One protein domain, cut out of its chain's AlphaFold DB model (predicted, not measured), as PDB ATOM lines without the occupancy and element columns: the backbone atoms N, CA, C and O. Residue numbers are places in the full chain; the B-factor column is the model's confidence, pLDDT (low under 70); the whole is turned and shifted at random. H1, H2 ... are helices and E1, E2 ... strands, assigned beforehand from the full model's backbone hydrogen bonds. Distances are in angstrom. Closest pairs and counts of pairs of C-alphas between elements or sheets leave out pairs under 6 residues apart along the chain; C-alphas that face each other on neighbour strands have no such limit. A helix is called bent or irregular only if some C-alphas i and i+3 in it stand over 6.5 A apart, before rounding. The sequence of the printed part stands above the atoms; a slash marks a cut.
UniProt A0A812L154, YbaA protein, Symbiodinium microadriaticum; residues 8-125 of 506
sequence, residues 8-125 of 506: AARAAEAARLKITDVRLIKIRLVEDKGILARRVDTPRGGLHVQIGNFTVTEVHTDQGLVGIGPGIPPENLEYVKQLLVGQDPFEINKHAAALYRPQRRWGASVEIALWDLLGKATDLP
ATOM      1  N   ALA A   8     -36.361 -44.724 -33.958       52.84
ATOM      2  CA  ALA A   8     -36.684 -44.868 -32.535       52.84
ATOM      3  C   ALA A   8     -35.475 -45.255 -31.653       52.84
ATOM      4  O   ALA A   8     -35.419 -44.867 -30.488       52.84
ATOM      5  N   ALA A   9     -34.500 -45.992 -32.195       55.16
ATOM      6  CA  ALA A   9     -33.268 -46.339 -31.487       55.16
ATOM      7  C   ALA A   9     -32.325 -45.128 -31.382       55.16
ATOM      8  O   ALA A   9     -31.766 -44.898 -30.315       55.16
ATOM      9  N   ARG A  10     -32.246 -44.299 -32.436       59.03
ATOM     10  CA  ARG A  10     -31.519 -43.016 -32.405       59.03
ATOM     11  C   ARG A  10     -32.085 -42.047 -31.366       59.03
ATOM     12  O   ARG A  10     -31.320 -41.452 -30.626       59.03
ATOM     13  N   ALA A  11     -33.410 -41.934 -31.246       54.72
ATOM     14  CA  ALA A  11     -34.031 -41.074 -30.231       54.72
ATOM     15  C   ALA A  11     -33.734 -41.534 -28.786       54.72
ATOM     16  O   ALA A  11     -33.522 -40.710 -27.899       54.72
ATOM     17  N   ALA A  12     -33.677 -42.849 -28.542       56.34
ATOM     18  CA  ALA A  12     -33.315 -43.410 -27.237       56.34
ATOM     19  C   ALA A  12     -31.817 -43.250 -26.904       56.34
ATOM     20  O   ALA A  12     -31.452 -43.154 -25.732       56.34
ATOM     21  N   GLU A  13     -30.956 -43.219 -27.923       59.47
ATOM     22  CA  GLU A  13     -29.517 -42.960 -27.801       59.47
ATOM     23  C   GLU A  13     -29.219 -41.460 -27.623       59.47
ATOM     24  O   GLU A  13     -28.385 -41.090 -26.793       59.47
ATOM     25  N   ALA A  14     -29.988 -40.592 -28.289       57.91
ATOM     26  CA  ALA A  14     -29.946 -39.141 -28.115       57.91
ATOM     27  C   ALA A  14     -30.315 -38.711 -26.685       57.91
ATOM     28  O   ALA A  14     -29.696 -37.801 -26.142       57.91
ATOM     29  N   ALA A  15     -31.235 -39.423 -26.023       60.00
ATOM     30  CA  ALA A  15     -31.610 -39.197 -24.621       60.00
ATOM     31  C   ALA A  15     -30.486 -39.488 -23.596       60.00
ATOM     32  O   ALA A  15     -30.720 -39.454 -22.388       60.00
ATOM     33  N   ARG A  16     -29.278 -39.842 -24.056       75.69
ATOM     34  CA  ARG A  16     -28.084 -40.062 -23.225       75.69
ATOM     35  C   ARG A  16     -26.894 -39.195 -23.629       75.69
ATOM     36  O   ARG A  16     -25.816 -39.409 -23.080       75.69
ATOM     37  N   LEU A  17     -27.069 -38.276 -24.579       89.94
ATOM     38  CA  LEU A  17     -26.002 -37.389 -25.029       89.94
ATOM     39  C   LEU A  17     -25.434 -36.601 -23.853       89.94
ATOM     40  O   LEU A  17     -26.174 -36.074 -23.020       89.94
ATOM     41  N   LYS A  18     -24.111 -36.495 -23.812       95.94
ATOM     42  CA  LYS A  18     -23.420 -35.602 -22.888       95.94
ATOM     43  C   LYS A  18     -22.529 -34.663 -23.657       95.94
ATOM     44  O   LYS A  18     -21.784 -35.087 -24.539       95.94
ATOM     45  N   ILE A  19     -22.573 -33.394 -23.279       98.00
ATOM     46  CA  ILE A  19     -21.621 -32.405 -23.771       98.00
ATOM     47  C   ILE A  19     -20.241 -32.767 -23.214       98.00
ATOM     48  O   ILE A  19     -20.076 -32.929 -22.004       98.00
ATOM     49  N   THR A  20     -19.253 -32.920 -24.086       97.38
ATOM     50  CA  THR A  20     -17.879 -33.295 -23.719       97.38
ATOM     51  C   THR A  20     -16.928 -32.116 -23.750       97.38
ATOM     52  O   THR A  20     -15.959 -32.110 -22.995       97.38
ATOM     53  N   ASP A  21     -17.197 -31.119 -24.591       97.00
ATOM     54  CA  ASP A  21     -16.346 -29.945 -24.733       97.00
ATOM     55  C   ASP A  21     -17.110 -28.780 -25.375       97.00
ATOM     56  O   ASP A  21     -18.134 -28.967 -26.038       97.00
ATOM     57  N   VAL A  22     -16.573 -27.577 -25.205       96.44
ATOM     58  CA  VAL A  22     -16.982 -26.380 -25.943       96.44
ATOM     59  C   VAL A  22     -15.727 -25.773 -26.553       96.44
ATOM     60  O   VAL A  22     -14.706 -25.644 -25.875       96.44
ATOM     61  N   ARG A  23     -15.763 -25.423 -27.834       94.06
ATOM     62  CA  ARG A  23     -14.598 -24.895 -28.552       94.06
ATOM     63  C   ARG A  23     -14.943 -23.618 -29.282       94.06
ATOM     64  O   ARG A  23     -16.098 -23.366 -29.612       94.06
ATOM     65  N   LEU A  24     -13.906 -22.834 -29.532       92.94
ATOM     66  CA  LEU A  24     -13.954 -21.715 -30.448       92.94
ATOM     67  C   LEU A  24     -13.103 -22.070 -31.653       92.94
ATOM     68  O   LEU A  24     -11.945 -22.461 -31.497       92.94
ATOM     69  N   ILE A  25     -13.681 -21.921 -32.835       91.50
ATOM     70  CA  ILE A  25     -12.949 -21.955 -34.097       91.50
ATOM     71  C   ILE A  25     -13.035 -20.574 -34.732       91.50
ATOM     72  O   ILE A  25     -14.025 -19.863 -34.544       91.50
ATOM     73  N   LYS A  26     -12.010 -20.182 -35.483       90.38
ATOM     74  CA  LYS A  26     -12.009 -18.913 -36.204       90.38
ATOM     75  C   LYS A  26     -12.184 -19.176 -37.689       90.38
ATOM     76  O   LYS A  26     -11.530 -20.041 -38.254       90.38
ATOM     77  N   ILE A  27     -13.077 -18.428 -38.317       92.38
ATOM     78  CA  ILE A  27     -13.203 -18.375 -39.766       92.38
ATOM     79  C   ILE A  27     -12.276 -17.266 -40.248       92.38
ATOM     80  O   ILE A  27     -12.416 -16.120 -39.809       92.38
ATOM     81  N   ARG A  28     -11.324 -17.599 -41.125       90.81
ATOM     82  CA  ARG A  28     -10.352 -16.636 -41.661       90.81
ATOM     83  C   ARG A  28     -11.036 -15.484 -42.383       90.81
ATOM     84  O   ARG A  28     -12.156 -15.623 -42.877       90.81
ATOM     85  N   LEU A  29     -10.352 -14.348 -42.464       92.25
ATOM     86  CA  LEU A  29     -10.774 -13.252 -43.333       92.25
ATOM     87  C   LEU A  29     -10.758 -13.727 -44.793       92.25
ATOM     88  O   LEU A  29      -9.754 -14.263 -45.263       92.25
ATOM     89  N   VAL A  30     -11.870 -13.527 -45.492       91.81
ATOM     90  CA  VAL A  30     -12.010 -13.779 -46.931       91.81
ATOM     91  C   VAL A  30     -11.869 -12.466 -47.690       91.81
ATOM     92  O   VAL A  30     -11.087 -12.381 -48.631       91.81
ATOM     93  N   GLU A  31     -12.594 -11.436 -47.255       91.81
ATOM     94  CA  GLU A  31     -12.602 -10.122 -47.895       91.81
ATOM     95  C   GLU A  31     -12.950  -9.034 -46.872       91.81
ATOM     96  O   GLU A  31     -13.813  -9.233 -46.014       91.81
ATOM     97  N   ASP A  32     -12.288  -7.882 -46.969       91.75
ATOM     98  CA  ASP A  32     -12.625  -6.677 -46.210       91.75
ATOM     99  C   ASP A  32     -13.362  -5.698 -47.134       91.75
ATOM    100  O   ASP A  32     -12.793  -5.233 -48.124       91.75
ATOM    101  N   LYS A  33     -14.631  -5.411 -46.826       90.44
ATOM    102  CA  LYS A  33     -15.502  -4.525 -47.616       90.44
ATOM    103  C   LYS A  33     -15.455  -3.072 -47.125       90.44
ATOM    104  O   LYS A  33     -16.155  -2.215 -47.664       90.44
ATOM    105  N   GLY A  34     -14.630  -2.771 -46.122       89.81
ATOM    106  CA  GLY A  34     -14.494  -1.440 -45.548       89.81
ATOM    107  C   GLY A  34     -15.655  -1.049 -44.634       89.81
ATOM    108  O   GLY A  34     -16.323  -1.887 -44.030       89.81
ATOM    109  N   ILE A  35     -15.861   0.257 -44.475       88.25
ATOM    110  CA  ILE A  35     -16.831   0.809 -43.525       88.25
ATOM    111  C   ILE A  35     -18.080   1.260 -44.276       88.25
ATOM    112  O   ILE A  35     -18.025   2.196 -45.072       88.25
ATOM    113  N   LEU A  36     -19.216   0.653 -43.946       87.94
ATOM    114  CA  LEU A  36     -20.529   1.163 -44.308       87.94
ATOM    115  C   LEU A  36     -20.894   2.303 -43.350       87.94
ATOM    116  O   LEU A  36     -21.039   2.100 -42.141       87.94
ATOM    117  N   ALA A  37     -20.992   3.525 -43.873       87.69
ATOM    118  CA  ALA A  37     -21.282   4.710 -43.072       87.69
ATOM    119  C   ALA A  37     -22.719   4.687 -42.532       87.69
ATOM    120  O   ALA A  37     -23.655   4.291 -43.223       87.69
ATOM    121  N   ARG A  38     -22.912   5.157 -41.291       84.31
ATOM    122  CA  ARG A  38     -24.264   5.249 -40.708       84.31
ATOM    123  C   ARG A  38     -25.095   6.324 -41.402       84.31
ATOM    124  O   ARG A  38     -26.295   6.145 -41.576       84.31
ATOM    125  N   ARG A  39     -24.449   7.427 -41.781       86.50
ATOM    126  CA  ARG A  39     -25.007   8.507 -42.594       86.50
ATOM    127  C   ARG A  39     -23.960   8.982 -43.590       86.50
ATOM    128  O   ARG A  39     -22.801   9.160 -43.208       86.50
ATOM    129  N   VAL A  40     -24.360   9.175 -44.842       84.25
ATOM    130  CA  VAL A  40     -23.456   9.631 -45.910       84.25
ATOM    131  C   VAL A  40     -23.185  11.139 -45.828       84.25
ATOM    132  O   VAL A  40     -22.085  11.578 -46.154       84.25
ATOM    133  N   ASP A  41     -24.144  11.937 -45.351       77.50
ATOM    134  CA  ASP A  41     -24.023  13.397 -45.226       77.50
ATOM    135  C   ASP A  41     -23.177  13.834 -44.017       77.50
ATOM    136  O   ASP A  41     -22.447  14.826 -44.093       77.50
ATOM    137  N   THR A  42     -23.215  13.073 -42.919       74.25
ATOM    138  CA  THR A  42     -22.388  13.285 -41.718       74.25
ATOM    139  C   THR A  42     -21.641  12.010 -41.296       74.25
ATOM    140  O   THR A  42     -21.964  11.416 -40.265       74.25
ATOM    141  N   PRO A  43     -20.594  11.575 -42.030       72.56
ATOM    142  CA  PRO A  43     -19.907  10.316 -41.743       72.56
ATOM    143  C   PRO A  43     -19.249  10.317 -40.353       72.56
ATOM    144  O   PRO A  43     -18.167  10.871 -40.144       72.56
ATOM    145  N   ARG A  44     -19.916   9.693 -39.377       73.06
ATOM    146  CA  ARG A  44     -19.418   9.456 -38.016       73.06
ATOM    147  C   ARG A  44     -19.702   8.013 -37.623       73.06
ATOM    148  O   ARG A  44     -20.857   7.603 -37.518       73.06
ATOM    149  N   GLY A  45     -18.635   7.259 -37.371       76.31
ATOM    150  CA  GLY A  45     -18.734   5.818 -37.153       76.31
ATOM    151  C   GLY A  45     -19.250   5.081 -38.393       76.31
ATOM    152  O   GLY A  45     -19.352   5.640 -39.484       76.31
ATOM    153  N   GLY A  46     -19.568   3.806 -38.221       82.69
ATOM    154  CA  GLY A  46     -20.029   2.947 -39.300       82.69
ATOM    155  C   GLY A  46     -19.950   1.483 -38.897       82.69
ATOM    156  O   GLY A  46     -19.396   1.153 -37.845       82.69
ATOM    157  N   LEU A  47     -20.520   0.623 -39.728       86.44
ATOM    158  CA  LEU A  47     -20.364  -0.817 -39.622       86.44
ATOM    159  C   LEU A  47     -19.141  -1.211 -40.451       86.44
ATOM    160  O   LEU A  47     -19.130  -0.998 -41.660       86.44
ATOM    161  N   HIS A  48     -18.104  -1.760 -39.817       88.44
ATOM    162  CA  HIS A  48     -17.026  -2.412 -40.562       88.44
ATOM    163  C   HIS A  48     -17.584  -3.723 -41.106       88.44
ATOM    164  O   HIS A  48     -18.102  -4.526 -40.338       88.44
ATOM    165  N   VAL A  49     -17.564  -3.898 -42.423       89.81
ATOM    166  CA  VAL A  49     -18.117  -5.079 -43.074       89.81
ATOM    167  C   VAL A  49     -16.984  -5.985 -43.534       89.81
ATOM    168  O   VAL A  49     -16.140  -5.598 -44.342       89.81
ATOM    169  N   GLN A  50     -16.982  -7.218 -43.029       90.69
ATOM    170  CA  GLN A  50     -16.017  -8.246 -43.404       90.69
ATOM    171  C   GLN A  50     -16.715  -9.560 -43.783       90.69
ATOM    172  O   GLN A  50     -17.702  -9.995 -43.169       90.69
ATOM    173  N   ILE A  51     -16.179 -10.226 -44.806       91.12
ATOM    174  CA  ILE A  51     -16.510 -11.610 -45.143       91.12
ATOM    175  C   ILE A  51     -15.498 -12.509 -44.440       91.12
ATOM    176  O   ILE A  51     -14.297 -12.408 -44.675       91.12
ATOM    177  N   GLY A  52     -15.983 -13.394 -43.569       89.38
ATOM    178  CA  GLY A  52     -15.108 -14.137 -42.662       89.38
ATOM    179  C   GLY A  52     -14.651 -13.283 -41.476       89.38
ATOM    180  O   GLY A  52     -15.350 -12.356 -41.077       89.38
ATOM    181  N   ASN A  53     -13.497 -13.625 -40.906       90.62
ATOM    182  CA  ASN A  53     -12.904 -12.979 -39.728       90.62
ATOM    183  C   ASN A  53     -13.811 -12.953 -38.484       90.62
ATOM    184  O   ASN A  53     -13.948 -11.942 -37.803       90.62
ATOM    185  N   PHE A  54     -14.430 -14.085 -38.163       91.12
ATOM    186  CA  PHE A  54     -15.255 -14.214 -36.963       91.12
ATOM    187  C   PHE A  54     -15.000 -15.541 -36.263       91.12
ATOM    188  O   PHE A  54     -14.466 -16.487 -36.835       91.12
ATOM    189  N   THR A  55     -15.404 -15.609 -35.000       92.12
ATOM    190  CA  THR A  55     -15.342 -16.839 -34.211       92.12
ATOM    191  C   THR A  55     -16.683 -17.569 -34.265       92.12
ATOM    192  O   THR A  55     -17.737 -16.937 -34.348       92.12
ATOM    193  N   VAL A  56     -16.646 -18.895 -34.195       94.69
ATOM    194  CA  VAL A  56     -17.798 -19.797 -34.093       94.69
ATOM    195  C   VAL A  56     -17.656 -20.598 -32.810       94.69
ATOM    196  O   VAL A  56     -16.567 -21.066 -32.483       94.69
ATOM    197  N   THR A  57     -18.762 -20.754 -32.091       95.56
ATOM    198  CA  THR A  57     -18.834 -21.629 -30.921       95.56
ATOM    199  C   THR A  57     -19.258 -23.019 -31.360       95.56
ATOM    200  O   THR A  57     -20.314 -23.174 -31.973       95.56
ATOM    201  N   GLU A  58     -18.471 -24.026 -31.002       97.25
ATOM    202  CA  GLU A  58     -18.802 -25.433 -31.192       97.25
ATOM    203  C   GLU A  58     -19.113 -26.107 -29.855       97.25
ATOM    204  O   GLU A  58     -18.353 -25.970 -28.895       97.25
ATOM    205  N   VAL A  59     -20.189 -26.891 -29.797       98.25
ATOM    206  CA  VAL A  59     -20.538 -27.732 -28.642       98.25
ATOM    207  C   VAL A  59     -20.419 -29.194 -29.046       98.25
ATOM    208  O   VAL A  59     -21.170 -29.666 -29.898       98.25
ATOM    209  N   HIS A  60     -19.474 -29.903 -28.433       98.06
ATOM    210  CA  HIS A  60     -19.112 -31.283 -28.761       98.06
ATOM    211  C   HIS A  60     -19.783 -32.267 -27.807       98.06
ATOM    212  O   HIS A  60     -20.019 -31.951 -26.640       98.06
ATOM    213  N   THR A  61     -20.059 -33.478 -28.288       96.94
ATOM    214  CA  THR A  61     -20.712 -34.533 -27.498       96.94
ATOM    215  C   THR A  61     -19.931 -35.841 -27.471       96.94
ATOM    216  O   THR A  61     -19.022 -36.068 -28.271       96.94
ATOM    217  N   ASP A  62     -20.305 -36.736 -26.558       93.56
ATOM    218  CA  ASP A  62     -19.735 -38.081 -26.407       93.56
ATOM    219  C   ASP A  62     -20.092 -39.053 -27.543       93.56
ATOM    220  O   ASP A  62     -19.518 -40.138 -27.626       93.56
ATOM    221  N   GLN A  63     -20.981 -38.647 -28.450       90.88
ATOM    222  CA  GLN A  63     -21.368 -39.410 -29.640       90.88
ATOM    223  C   GLN A  63     -20.849 -38.780 -30.943       90.88
ATOM    224  O   GLN A  63     -21.261 -39.175 -32.031       90.88
ATOM    225  N   GLY A  64     -19.946 -37.796 -30.853       91.12
ATOM    226  CA  GLY A  64     -19.315 -37.170 -32.018       91.12
ATOM    227  C   GLY A  64     -20.192 -36.160 -32.764       91.12
ATOM    228  O   GLY A  64     -19.812 -35.714 -33.843       91.12
ATOM    229  N   LEU A  65     -21.347 -35.776 -32.211       96.19
ATOM    230  CA  LEU A  65     -22.142 -34.666 -32.739       96.19
ATOM    231  C   LEU A  65     -21.560 -33.329 -32.279       96.19
ATOM    232  O   LEU A  65     -21.147 -33.200 -31.121       96.19
ATOM    233  N   VAL A  66     -21.602 -32.345 -33.178       97.56
ATOM    234  CA  VAL A  66     -21.126 -30.979 -32.943       97.56
ATOM    235  C   VAL A  66     -22.220 -29.987 -33.320       97.56
ATOM    236  O   VAL A  66     -22.670 -29.972 -34.468       97.56
ATOM    237  N   GLY A  67     -22.649 -29.169 -32.362       98.19
ATOM    238  CA  GLY A  67     -23.529 -28.023 -32.598       98.19
ATOM    239  C   GLY A  67     -22.737 -26.751 -32.866       98.19
ATOM    240  O   GLY A  67     -21.720 -26.542 -32.209       98.19
ATOM    241  N   ILE A  68     -23.200 -25.901 -33.784       97.81
ATOM    242  CA  ILE A  68     -22.538 -24.637 -34.143       97.81
ATOM    243  C   ILE A  68     -23.406 -23.418 -33.819       97.81
ATOM    244  O   ILE A  68     -24.607 -23.391 -34.083       97.81
ATOM    245  N   GLY A  69     -22.784 -22.380 -33.273       96.31
ATOM    246  CA  GLY A  69     -23.414 -21.093 -32.988       96.31
ATOM    247  C   GLY A  69     -22.447 -19.933 -33.217       96.31
ATOM    248  O   GLY A  69     -21.249 -20.157 -33.416       96.31
ATOM    249  N   PRO A  70     -22.930 -18.677 -33.212       95.12
ATOM    250  CA  PRO A  70     -22.047 -17.515 -33.275       95.12
ATOM    251  C   PRO A  70     -20.942 -17.580 -32.206       95.12
ATOM    252  O   PRO A  70     -21.098 -18.221 -31.167       95.12
ATOM    253  N   GLY A  71     -19.810 -16.924 -32.437       92.69
ATOM    254  CA  GLY A  71     -18.723 -16.872 -31.462       92.69
ATOM    255  C   GLY A  71     -19.138 -16.206 -30.151       92.69
ATOM    256  O   GLY A  71     -20.017 -15.335 -30.111       92.69
ATOM    257  N   ILE A  72     -18.479 -16.621 -29.078       92.50
ATOM    258  CA  ILE A  72     -18.480 -15.926 -27.792       92.50
ATOM    259  C   ILE A  72     -17.118 -15.263 -27.574       92.50
ATOM    260  O   ILE A  72     -16.138 -15.691 -28.190       92.50
ATOM    261  N   PRO A  73     -17.028 -14.245 -26.702       90.00
ATOM    262  CA  PRO A  73     -15.733 -13.709 -26.308       90.00
ATOM    263  C   PRO A  73     -14.875 -14.816 -25.655       90.00
ATOM    264  O   PRO A  73     -15.405 -15.526 -24.787       90.00
ATOM    265  N   PRO A  74     -13.608 -15.016 -26.072       87.56
ATOM    266  CA  PRO A  74     -12.756 -16.112 -25.599       87.56
ATOM    267  C   PRO A  74     -12.628 -16.227 -24.079       87.56
ATOM    268  O   PRO A  74     -12.605 -17.336 -23.545       87.56
ATOM    269  N   GLU A  75     -12.632 -15.103 -23.369       85.88
ATOM    270  CA  GLU A  75     -12.570 -15.022 -21.910       85.88
ATOM    271  C   GLU A  75     -13.765 -15.694 -21.208       85.88
ATOM    272  O   GLU A  75     -13.659 -16.102 -20.052       85.88
ATOM    273  N   ASN A  76     -14.891 -15.877 -21.908       89.56
ATOM    274  CA  ASN A  76     -16.080 -16.547 -21.377       89.56
ATOM    275  C   ASN A  76     -16.095 -18.062 -21.643       89.56
ATOM    276  O   ASN A  76     -16.962 -18.760 -21.110       89.56
ATOM    277  N   LEU A  77     -15.165 -18.598 -22.445       91.06
ATOM    278  CA  LEU A  77     -15.178 -20.003 -22.864       91.06
ATOM    279  C   LEU A  77     -15.133 -20.966 -21.674       91.06
ATOM    280  O   LEU A  77     -15.928 -21.902 -21.607       91.06
ATOM    281  N   GLU A  78     -14.240 -20.722 -20.717       90.88
ATOM    282  CA  GLU A  78     -14.084 -21.591 -19.547       90.88
ATOM    283  C   GLU A  78     -15.337 -21.582 -18.660       90.88
ATOM    284  O   GLU A  78     -15.782 -22.627 -18.188       90.88
ATOM    285  N   TYR A  79     -15.979 -20.421 -18.503       91.44
ATOM    286  CA  TYR A  79     -17.249 -20.323 -17.786       91.44
ATOM    287  C   TYR A  79     -18.349 -21.145 -18.473       91.44
ATOM    288  O   TYR A  79     -19.079 -21.892 -17.818       91.44
ATOM    289  N   VAL A  80     -18.444 -21.068 -19.802       95.12
ATOM    290  CA  VAL A  80     -19.408 -21.865 -20.575       95.12
ATOM    291  C   VAL A  80     -19.123 -23.364 -20.438       95.12
ATOM    292  O   VAL A  80     -20.061 -24.142 -20.243       95.12
ATOM    293  N   LYS A  81     -17.849 -23.785 -20.452       96.19
ATOM    294  CA  LYS A  81     -17.469 -25.187 -20.203       96.19
ATOM    295  C   LYS A  81     -17.929 -25.665 -18.829       96.19
ATOM    296  O   LYS A  81     -18.518 -26.739 -18.740       96.19
ATOM    297  N   GLN A  82     -17.726 -24.863 -17.784       95.75
ATOM    298  CA  GLN A  82     -18.164 -25.190 -16.421       95.75
ATOM    299  C   GLN A  82     -19.681 -25.376 -16.308       95.75
ATOM    300  O   GLN A  82     -20.141 -26.177 -15.494       95.75
ATOM    301  N   LEU A  83     -20.463 -24.655 -17.117       95.94
ATOM    302  CA  LEU A  83     -21.916 -24.803 -17.148       95.94
ATOM    303  C   LEU A  83     -22.378 -26.045 -17.919       95.94
ATOM    304  O   LEU A  83     -23.354 -26.672 -17.508       95.94
ATOM    305  N   LEU A  84     -21.725 -26.370 -19.038       97.50
ATOM    306  CA  LEU A  84     -22.264 -27.317 -20.019       97.50
ATOM    307  C   LEU A  84     -21.602 -28.696 -20.014       97.50
ATOM    308  O   LEU A  84     -22.293 -29.684 -20.255       97.50
ATOM    309  N   VAL A  85     -20.298 -28.805 -19.748       97.69
ATOM    310  CA  VAL A  85     -19.591 -30.093 -19.844       97.69
ATOM    311  C   VAL A  85     -20.164 -31.097 -18.836       97.69
ATOM    312  O   VAL A  85     -20.381 -30.806 -17.660       97.69
ATOM    313  N   GLY A  86     -20.443 -32.305 -19.322       96.44
ATOM    314  CA  GLY A  86     -21.086 -33.386 -18.582       96.44
ATOM    315  C   GLY A  86     -22.611 -33.281 -18.482       96.44
ATOM    316  O   GLY A  86     -23.227 -34.217 -17.966       96.44
ATOM    317  N   GLN A  87     -23.222 -32.192 -18.961       97.44
ATOM    318  CA  GLN A  87     -24.675 -32.022 -18.971       97.44
ATOM    319  C   GLN A  87     -25.323 -32.643 -20.215       97.44
ATOM    320  O   GLN A  87     -24.682 -32.811 -21.255       97.44
ATOM    321  N   ASP A  88     -26.616 -32.941 -20.099       95.81
ATOM    322  CA  ASP A  88     -27.473 -33.348 -21.213       95.81
ATOM    323  C   ASP A  88     -27.879 -32.108 -22.036       95.81
ATOM    324  O   ASP A  88     -28.497 -31.194 -21.477       95.81
ATOM    325  N   PRO A  89     -27.562 -32.032 -23.345       95.75
ATOM    326  CA  PRO A  89     -27.904 -30.873 -24.167       95.75
ATOM    327  C   PRO A  89     -29.420 -30.651 -24.321       95.75
ATOM    328  O   PRO A  89     -29.832 -29.518 -24.582       95.75
ATOM    329  N   PHE A  90     -30.269 -31.671 -24.122       94.75
ATOM    330  CA  PHE A  90     -31.730 -31.550 -24.229       94.75
ATOM    331  C   PHE A  90     -32.368 -30.758 -23.080       94.75
ATOM    332  O   PHE A  90     -33.517 -30.322 -23.200       94.75
ATOM    333  N   GLU A  91     -31.640 -30.480 -21.993       95.38
ATOM    334  CA  GLU A  91     -32.097 -29.622 -20.891       95.38
ATOM    335  C   GLU A  91     -32.071 -28.117 -21.254       95.38
ATOM    336  O   GLU A  91     -31.673 -27.267 -20.456       95.38
ATOM    337  N   ILE A  92     -32.523 -27.752 -22.459       94.31
ATOM    338  CA  ILE A  92     -32.330 -26.422 -23.058       94.31
ATOM    339  C   ILE A  92     -32.827 -25.265 -22.180       94.31
ATOM    340  O   ILE A  92     -32.164 -24.240 -22.074       94.31
ATOM    341  N   ASN A  93     -33.952 -25.441 -21.476       94.31
ATOM    342  CA  ASN A  93     -34.488 -24.421 -20.569       94.31
ATOM    343  C   ASN A  93     -33.544 -24.140 -19.389       94.31
ATOM    344  O   ASN A  93     -33.394 -22.992 -18.973       94.31
ATOM    345  N   LYS A  94     -32.906 -25.185 -18.846       95.50
ATOM    346  CA  LYS A  94     -31.930 -25.066 -17.757       95.50
ATOM    347  C   LYS A  94     -30.669 -24.370 -18.259       95.50
ATOM    348  O   LYS A  94     -30.181 -23.464 -17.584       95.50
ATOM    349  N   HIS A  95     -30.189 -24.749 -19.443       95.94
ATOM    350  CA  HIS A  95     -29.009 -24.141 -20.062       95.94
ATOM    351  C   HIS A  95     -29.234 -22.667 -20.353       95.94
ATOM    352  O   HIS A  95     -28.464 -21.841 -19.872       95.94
ATOM    353  N   ALA A  96     -30.332 -22.308 -21.021       93.38
ATOM    354  CA  ALA A  96     -30.693 -20.912 -21.249       93.38
ATOM    355  C   ALA A  96     -30.763 -20.134 -19.918       93.38
ATOM    356  O   ALA A  96     -30.085 -19.123 -19.742       93.38
ATOM    357  N   ALA A  97     -31.474 -20.643 -18.907       92.19
ATOM    358  CA  ALA A  97     -31.573 -19.967 -17.609       92.19
ATOM    359  C   ALA A  97     -30.215 -19.711 -16.914       92.19
ATOM    360  O   ALA A  97     -30.121 -18.787 -16.100       92.19
ATOM    361  N   ALA A  98     -29.182 -20.509 -17.200       93.06
ATOM    362  CA  ALA A  98     -27.822 -20.296 -16.710       93.06
ATOM    363  C   ALA A  98     -27.022 -19.331 -17.603       93.06
ATOM    364  O   ALA A  98     -26.429 -18.381 -17.092       93.06
ATOM    365  N   LEU A  99     -27.055 -19.540 -18.923       93.69
ATOM    366  CA  LEU A  99     -26.277 -18.801 -19.922       93.69
ATOM    367  C   LEU A  99     -26.635 -17.306 -19.976       93.69
ATOM    368  O   LEU A  99     -25.754 -16.472 -20.155       93.69
ATOM    369  N   TYR A 100     -27.905 -16.942 -19.768       90.56
ATOM    370  CA  TYR A 100     -28.356 -15.545 -19.860       90.56
ATOM    371  C   TYR A 100     -28.136 -14.705 -18.593       90.56
ATOM    372  O   TYR A 100     -28.325 -13.488 -18.636       90.56
ATOM    373  N   ARG A 101     -27.750 -15.308 -17.458       82.62
ATOM    374  CA  ARG A 101     -27.473 -14.573 -16.205       82.62
ATOM    375  C   ARG A 101     -26.303 -13.583 -16.313       82.62
ATOM    376  O   ARG A 101     -26.479 -12.451 -15.870       82.62
ATOM    377  N   PRO A 102     -25.126 -13.976 -16.832       77.62
ATOM    378  CA  PRO A 102     -23.962 -13.090 -16.920       77.62
ATOM    379  C   PRO A 102     -24.068 -12.045 -18.036       77.62
ATOM    380  O   PRO A 102     -23.911 -10.857 -17.767       77.62
ATOM    381  N   GLN A 103     -24.334 -12.455 -19.281       78.88
ATOM    382  CA  GLN A 103     -24.486 -11.536 -20.408       78.88
ATOM    383  C   GLN A 103     -25.253 -12.198 -21.562       78.88
ATOM    384  O   GLN A 103     -25.038 -13.345 -21.935       78.88
ATOM    385  N   ARG A 104     -26.154 -11.415 -22.151       81.31
ATOM    386  CA  ARG A 104     -27.197 -11.866 -23.081       81.31
ATOM    387  C   ARG A 104     -26.655 -12.373 -24.422       81.31
ATOM    388  O   ARG A 104     -26.983 -13.472 -24.857       81.31
ATOM    389  N   ARG A 105     -25.771 -11.582 -25.042       82.06
ATOM    390  CA  ARG A 105     -25.289 -11.802 -26.416       82.06
ATOM    391  C   ARG A 105     -24.555 -13.111 -26.633       82.06
ATOM    392  O   ARG A 105     -24.733 -13.735 -27.673       82.06
ATOM    393  N   TRP A 106     -23.698 -13.501 -25.696       85.56
ATOM    394  CA  TRP A 106     -23.010 -14.782 -25.806       85.56
ATOM    395  C   TRP A 106     -23.880 -15.937 -25.307       85.56
ATOM    396  O   TRP A 106     -23.729 -17.052 -25.796       85.56
ATOM    397  N   GLY A 107     -24.841 -15.687 -24.410       94.00
ATOM    398  CA  GLY A 107     -25.839 -16.690 -24.038       94.00
ATOM    399  C   GLY A 107     -26.628 -17.179 -25.256       94.00
ATOM    400  O   GLY A 107     -26.716 -18.384 -25.482       94.00
ATOM    401  N   ALA A 108     -27.081 -16.250 -26.104       94.44
ATOM    402  CA  ALA A 108     -27.742 -16.567 -27.374       94.44
ATOM    403  C   ALA A 108     -26.842 -17.316 -28.356       94.44
ATOM    404  O   ALA A 108     -27.290 -18.276 -28.982       94.44
ATOM    405  N   SER A 109     -25.568 -16.924 -28.458       94.62
ATOM    406  CA  SER A 109     -24.578 -17.633 -29.272       94.62
ATOM    407  C   SER A 109     -24.508 -19.127 -28.927       94.62
ATOM    408  O   SER A 109     -24.578 -19.980 -29.814       94.62
ATOM    409  N   VAL A 110     -24.413 -19.443 -27.633       97.00
ATOM    410  CA  VAL A 110     -24.319 -20.822 -27.136       97.00
ATOM    411  C   VAL A 110     -25.663 -21.547 -27.242       97.00
ATOM    412  O   VAL A 110     -25.693 -22.719 -27.608       97.00
ATOM    413  N   GLU A 111     -26.784 -20.870 -26.979       97.56
ATOM    414  CA  GLU A 111     -28.117 -21.468 -27.127       97.56
ATOM    415  C   GLU A 111     -28.388 -21.903 -28.575       97.56
ATOM    416  O   GLU A 111     -28.900 -22.998 -28.803       97.56
ATOM    417  N   ILE A 112     -27.995 -21.090 -29.563       98.12
ATOM    418  CA  ILE A 112     -28.097 -21.451 -30.985       98.12
ATOM    419  C   ILE A 112     -27.287 -22.723 -31.277       98.12
ATOM    420  O   ILE A 112     -27.810 -23.623 -31.934       98.12
ATOM    421  N   ALA A 113     -26.069 -22.845 -30.735       98.31
ATOM    422  CA  ALA A 113     -25.251 -24.053 -30.882       98.31
ATOM    423  C   ALA A 113     -25.908 -25.293 -30.260       98.31
ATOM    424  O   ALA A 113     -25.879 -26.374 -30.849       98.31
ATOM    425  N   LEU A 114     -26.546 -25.144 -29.096       98.50
ATOM    426  CA  LEU A 114     -27.297 -26.227 -28.458       98.50
ATOM    427  C   LEU A 114     -28.514 -26.642 -29.292       98.50
ATOM    428  O   LEU A 114     -28.765 -27.833 -29.453       98.50
ATOM    429  N   TRP A 115     -29.257 -25.695 -29.866       98.50
ATOM    430  CA  TRP A 115     -30.374 -26.033 -30.749       98.50
ATOM    431  C   TRP A 115     -29.918 -26.727 -32.024       98.50
ATOM    432  O   TRP A 115     -30.514 -27.737 -32.398       98.50
ATOM    433  N   ASP A 116     -28.857 -26.235 -32.661       98.75
ATOM    434  CA  ASP A 116     -28.250 -26.891 -33.816       98.75
ATOM    435  C   ASP A 116     -27.858 -28.344 -33.490       98.75
ATOM    436  O   ASP A 116     -28.220 -29.269 -34.223       98.75
ATOM    437  N   LEU A 117     -27.231 -28.562 -32.328       98.06
ATOM    438  CA  LEU A 117     -26.914 -29.894 -31.812       98.06
ATOM    439  C   LEU A 117     -28.166 -30.765 -31.630       98.06
ATOM    440  O   LEU A 117     -28.154 -31.930 -32.021       98.06
ATOM    441  N   LEU A 118     -29.250 -30.221 -31.071       97.25
ATOM    442  CA  LEU A 118     -30.524 -30.931 -30.897       97.25
ATOM    443  C   LEU A 118     -31.139 -31.336 -32.241       97.25
ATOM    444  O   LEU A 118     -31.629 -32.459 -32.385       97.25
ATOM    445  N   GLY A 119     -31.094 -30.455 -33.240       97.75
ATOM    446  CA  GLY A 119     -31.536 -30.787 -34.592       97.75
ATOM    447  C   GLY A 119     -30.693 -31.903 -35.211       97.75
ATOM    448  O   GLY A 119     -31.247 -32.856 -35.752       97.75
ATOM    449  N   LYS A 120     -29.366 -31.865 -35.044       97.38
ATOM    450  CA  LYS A 120     -28.452 -32.936 -35.487       97.38
ATOM    451  C   LYS A 120     -28.693 -34.261 -34.761       97.38
ATOM    452  O   LYS A 120     -28.762 -35.304 -35.405       97.38
ATOM    453  N   ALA A 121     -28.900 -34.229 -33.447       95.94
ATOM    454  CA  ALA A 121     -29.209 -35.409 -32.638       95.94
ATOM    455  C   ALA A 121     -30.551 -36.059 -33.009       95.94
ATOM    456  O   ALA A 121     -30.721 -37.269 -32.864       95.94
ATOM    457  N   THR A 122     -31.503 -35.258 -33.491       94.94
ATOM    458  CA  THR A 122     -32.833 -35.725 -33.908       94.94
ATOM    459  C   THR A 122     -32.962 -35.961 -35.411       94.94
ATOM    460  O   THR A 122     -33.995 -36.470 -35.841       94.94
ATOM    461  N   ASP A 123     -31.921 -35.659 -36.194       95.69
ATOM    462  CA  ASP A 123     -31.922 -35.726 -37.662       95.69
ATOM    463  C   ASP A 123     -33.044 -34.866 -38.286       95.69
ATOM    464  O   ASP A 123     -33.710 -35.261 -39.243       95.69
ATOM    465  N   LEU A 124     -33.303 -33.692 -37.691       97.06
ATOM    466  CA  LEU A 124     -34.357 -32.764 -38.102       97.06
ATOM    467  C   LEU A 124     -33.827 -31.332 -38.256       97.06
ATOM    468  O   LEU A 124     -33.061 -30.864 -37.407       97.06
ATOM    469  N   PRO A 125     -34.279 -30.585 -39.281       98.00
ATOM    470  CA  PRO A 125     -34.045 -29.147 -39.345       98.00
ATOM    471  C   PRO A 125     -34.817 -28.436 -38.223       98.00
ATOM    472  O   PRO A 125     -35.927 -28.857 -37.860       98.00
TER     473      PRO A 125
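This is residues 8 to 125 of the 506 residues of the protein "YbaA protein" of Symbiodinium microadriaticum (UniProt A0A812L154). A long antiparallel hairpin, E1 and E2, forms the base of a small head at one end and runs on beyond it as a bending arm, whose tip, residues 39 to 44, sticks out. In the head E3 adds a short third strand, H4 packs slantwise over E2 and E3, H2 covers E1, H3 packs on H2 and H4, and little H1 sits by the last turn of H4. The printed part has 118 residues with four named helices and three named strands, in the order H1 E1 E2 E3 H2 H3 H4; the sheet E1 E2 E3 is antiparallel and the class is mixed. It is loose, with a radius of gyration of the C-alphas of 17.4 A, and spans 61 by 28 by 21 A, the arm making the length.

H1, residues 8 to 14, touches residues 121 to 122 alone of H4, residues 104 to 122; the closest C-alphas, of Ala 14 and Ala 121, are 5.9 A apart. Their shallow tilt of 32 degrees, opposite ways, is only just short of steep. E1, residues 19 to 37, E2, residues 46 to 61, and E3, residues 66 to 70, form a meander, each strand the antiparallel neighbour of the one before, in a twisted sheet. In the hairpin E1 and E2, N 23 and O 58 are 2.9 A apart; in the hairpin E2 and E3, N 59 and O 67 are 2.9 A apart, both within hydrogen-bond range. E1 bends by 82 degrees at residue 33 and E2 by 66 degrees at residue 50. H2, residues 74 to 84, is on the sheet over E1, at a height over the sheet of 8.7 A; the closest C-alphas, of Val 22 and Lys 81, are 5.9 A apart. H2 is irregular, with C-alphas 75 and 78 7.1 A apart. H2 and H4 make two layers with the sheet, helices on one face of it. H3, residues 92 to 99, touches H2 at a steep tilt of 41 degrees, opposite ways, with the C-alphas of Leu 83 and Ala 98 closest at 7.4 A. H3 and H4, a helical hairpin, touch at a shallow tilt of 26 degrees, opposite ways, with the C-alphas of Leu 99 and Gly 107 closest at 4.6 A. H4 is over E2 and E3 at a height over the sheet of 6.7 A; the C-alphas of Gly 67 and Leu 117 are closest at 3.9 A. Every O i to N i+4 pair is within hydrogen-bond range in H1, H3 and H4, and 5 of 7 in H2.

H1 begins at C-alpha 8 (-36.684, -44.868, -32.535). E1 measures 41.8 A, E2 39.3 A and H4 26.8 A from first to last C-alpha; E1 ends at C-alpha 37 (-21.282, 4.710, -43.072), and H4 at C-alpha 122 (-32.833, -35.725, -33.908).

The C-alphas farthest apart, of Ala 9 and Asp 41, are 62.0 A apart. The printed part has no cut and no long link. Mean pLDDT of the printed part is 89.5; residues 8 to 15 are under 70.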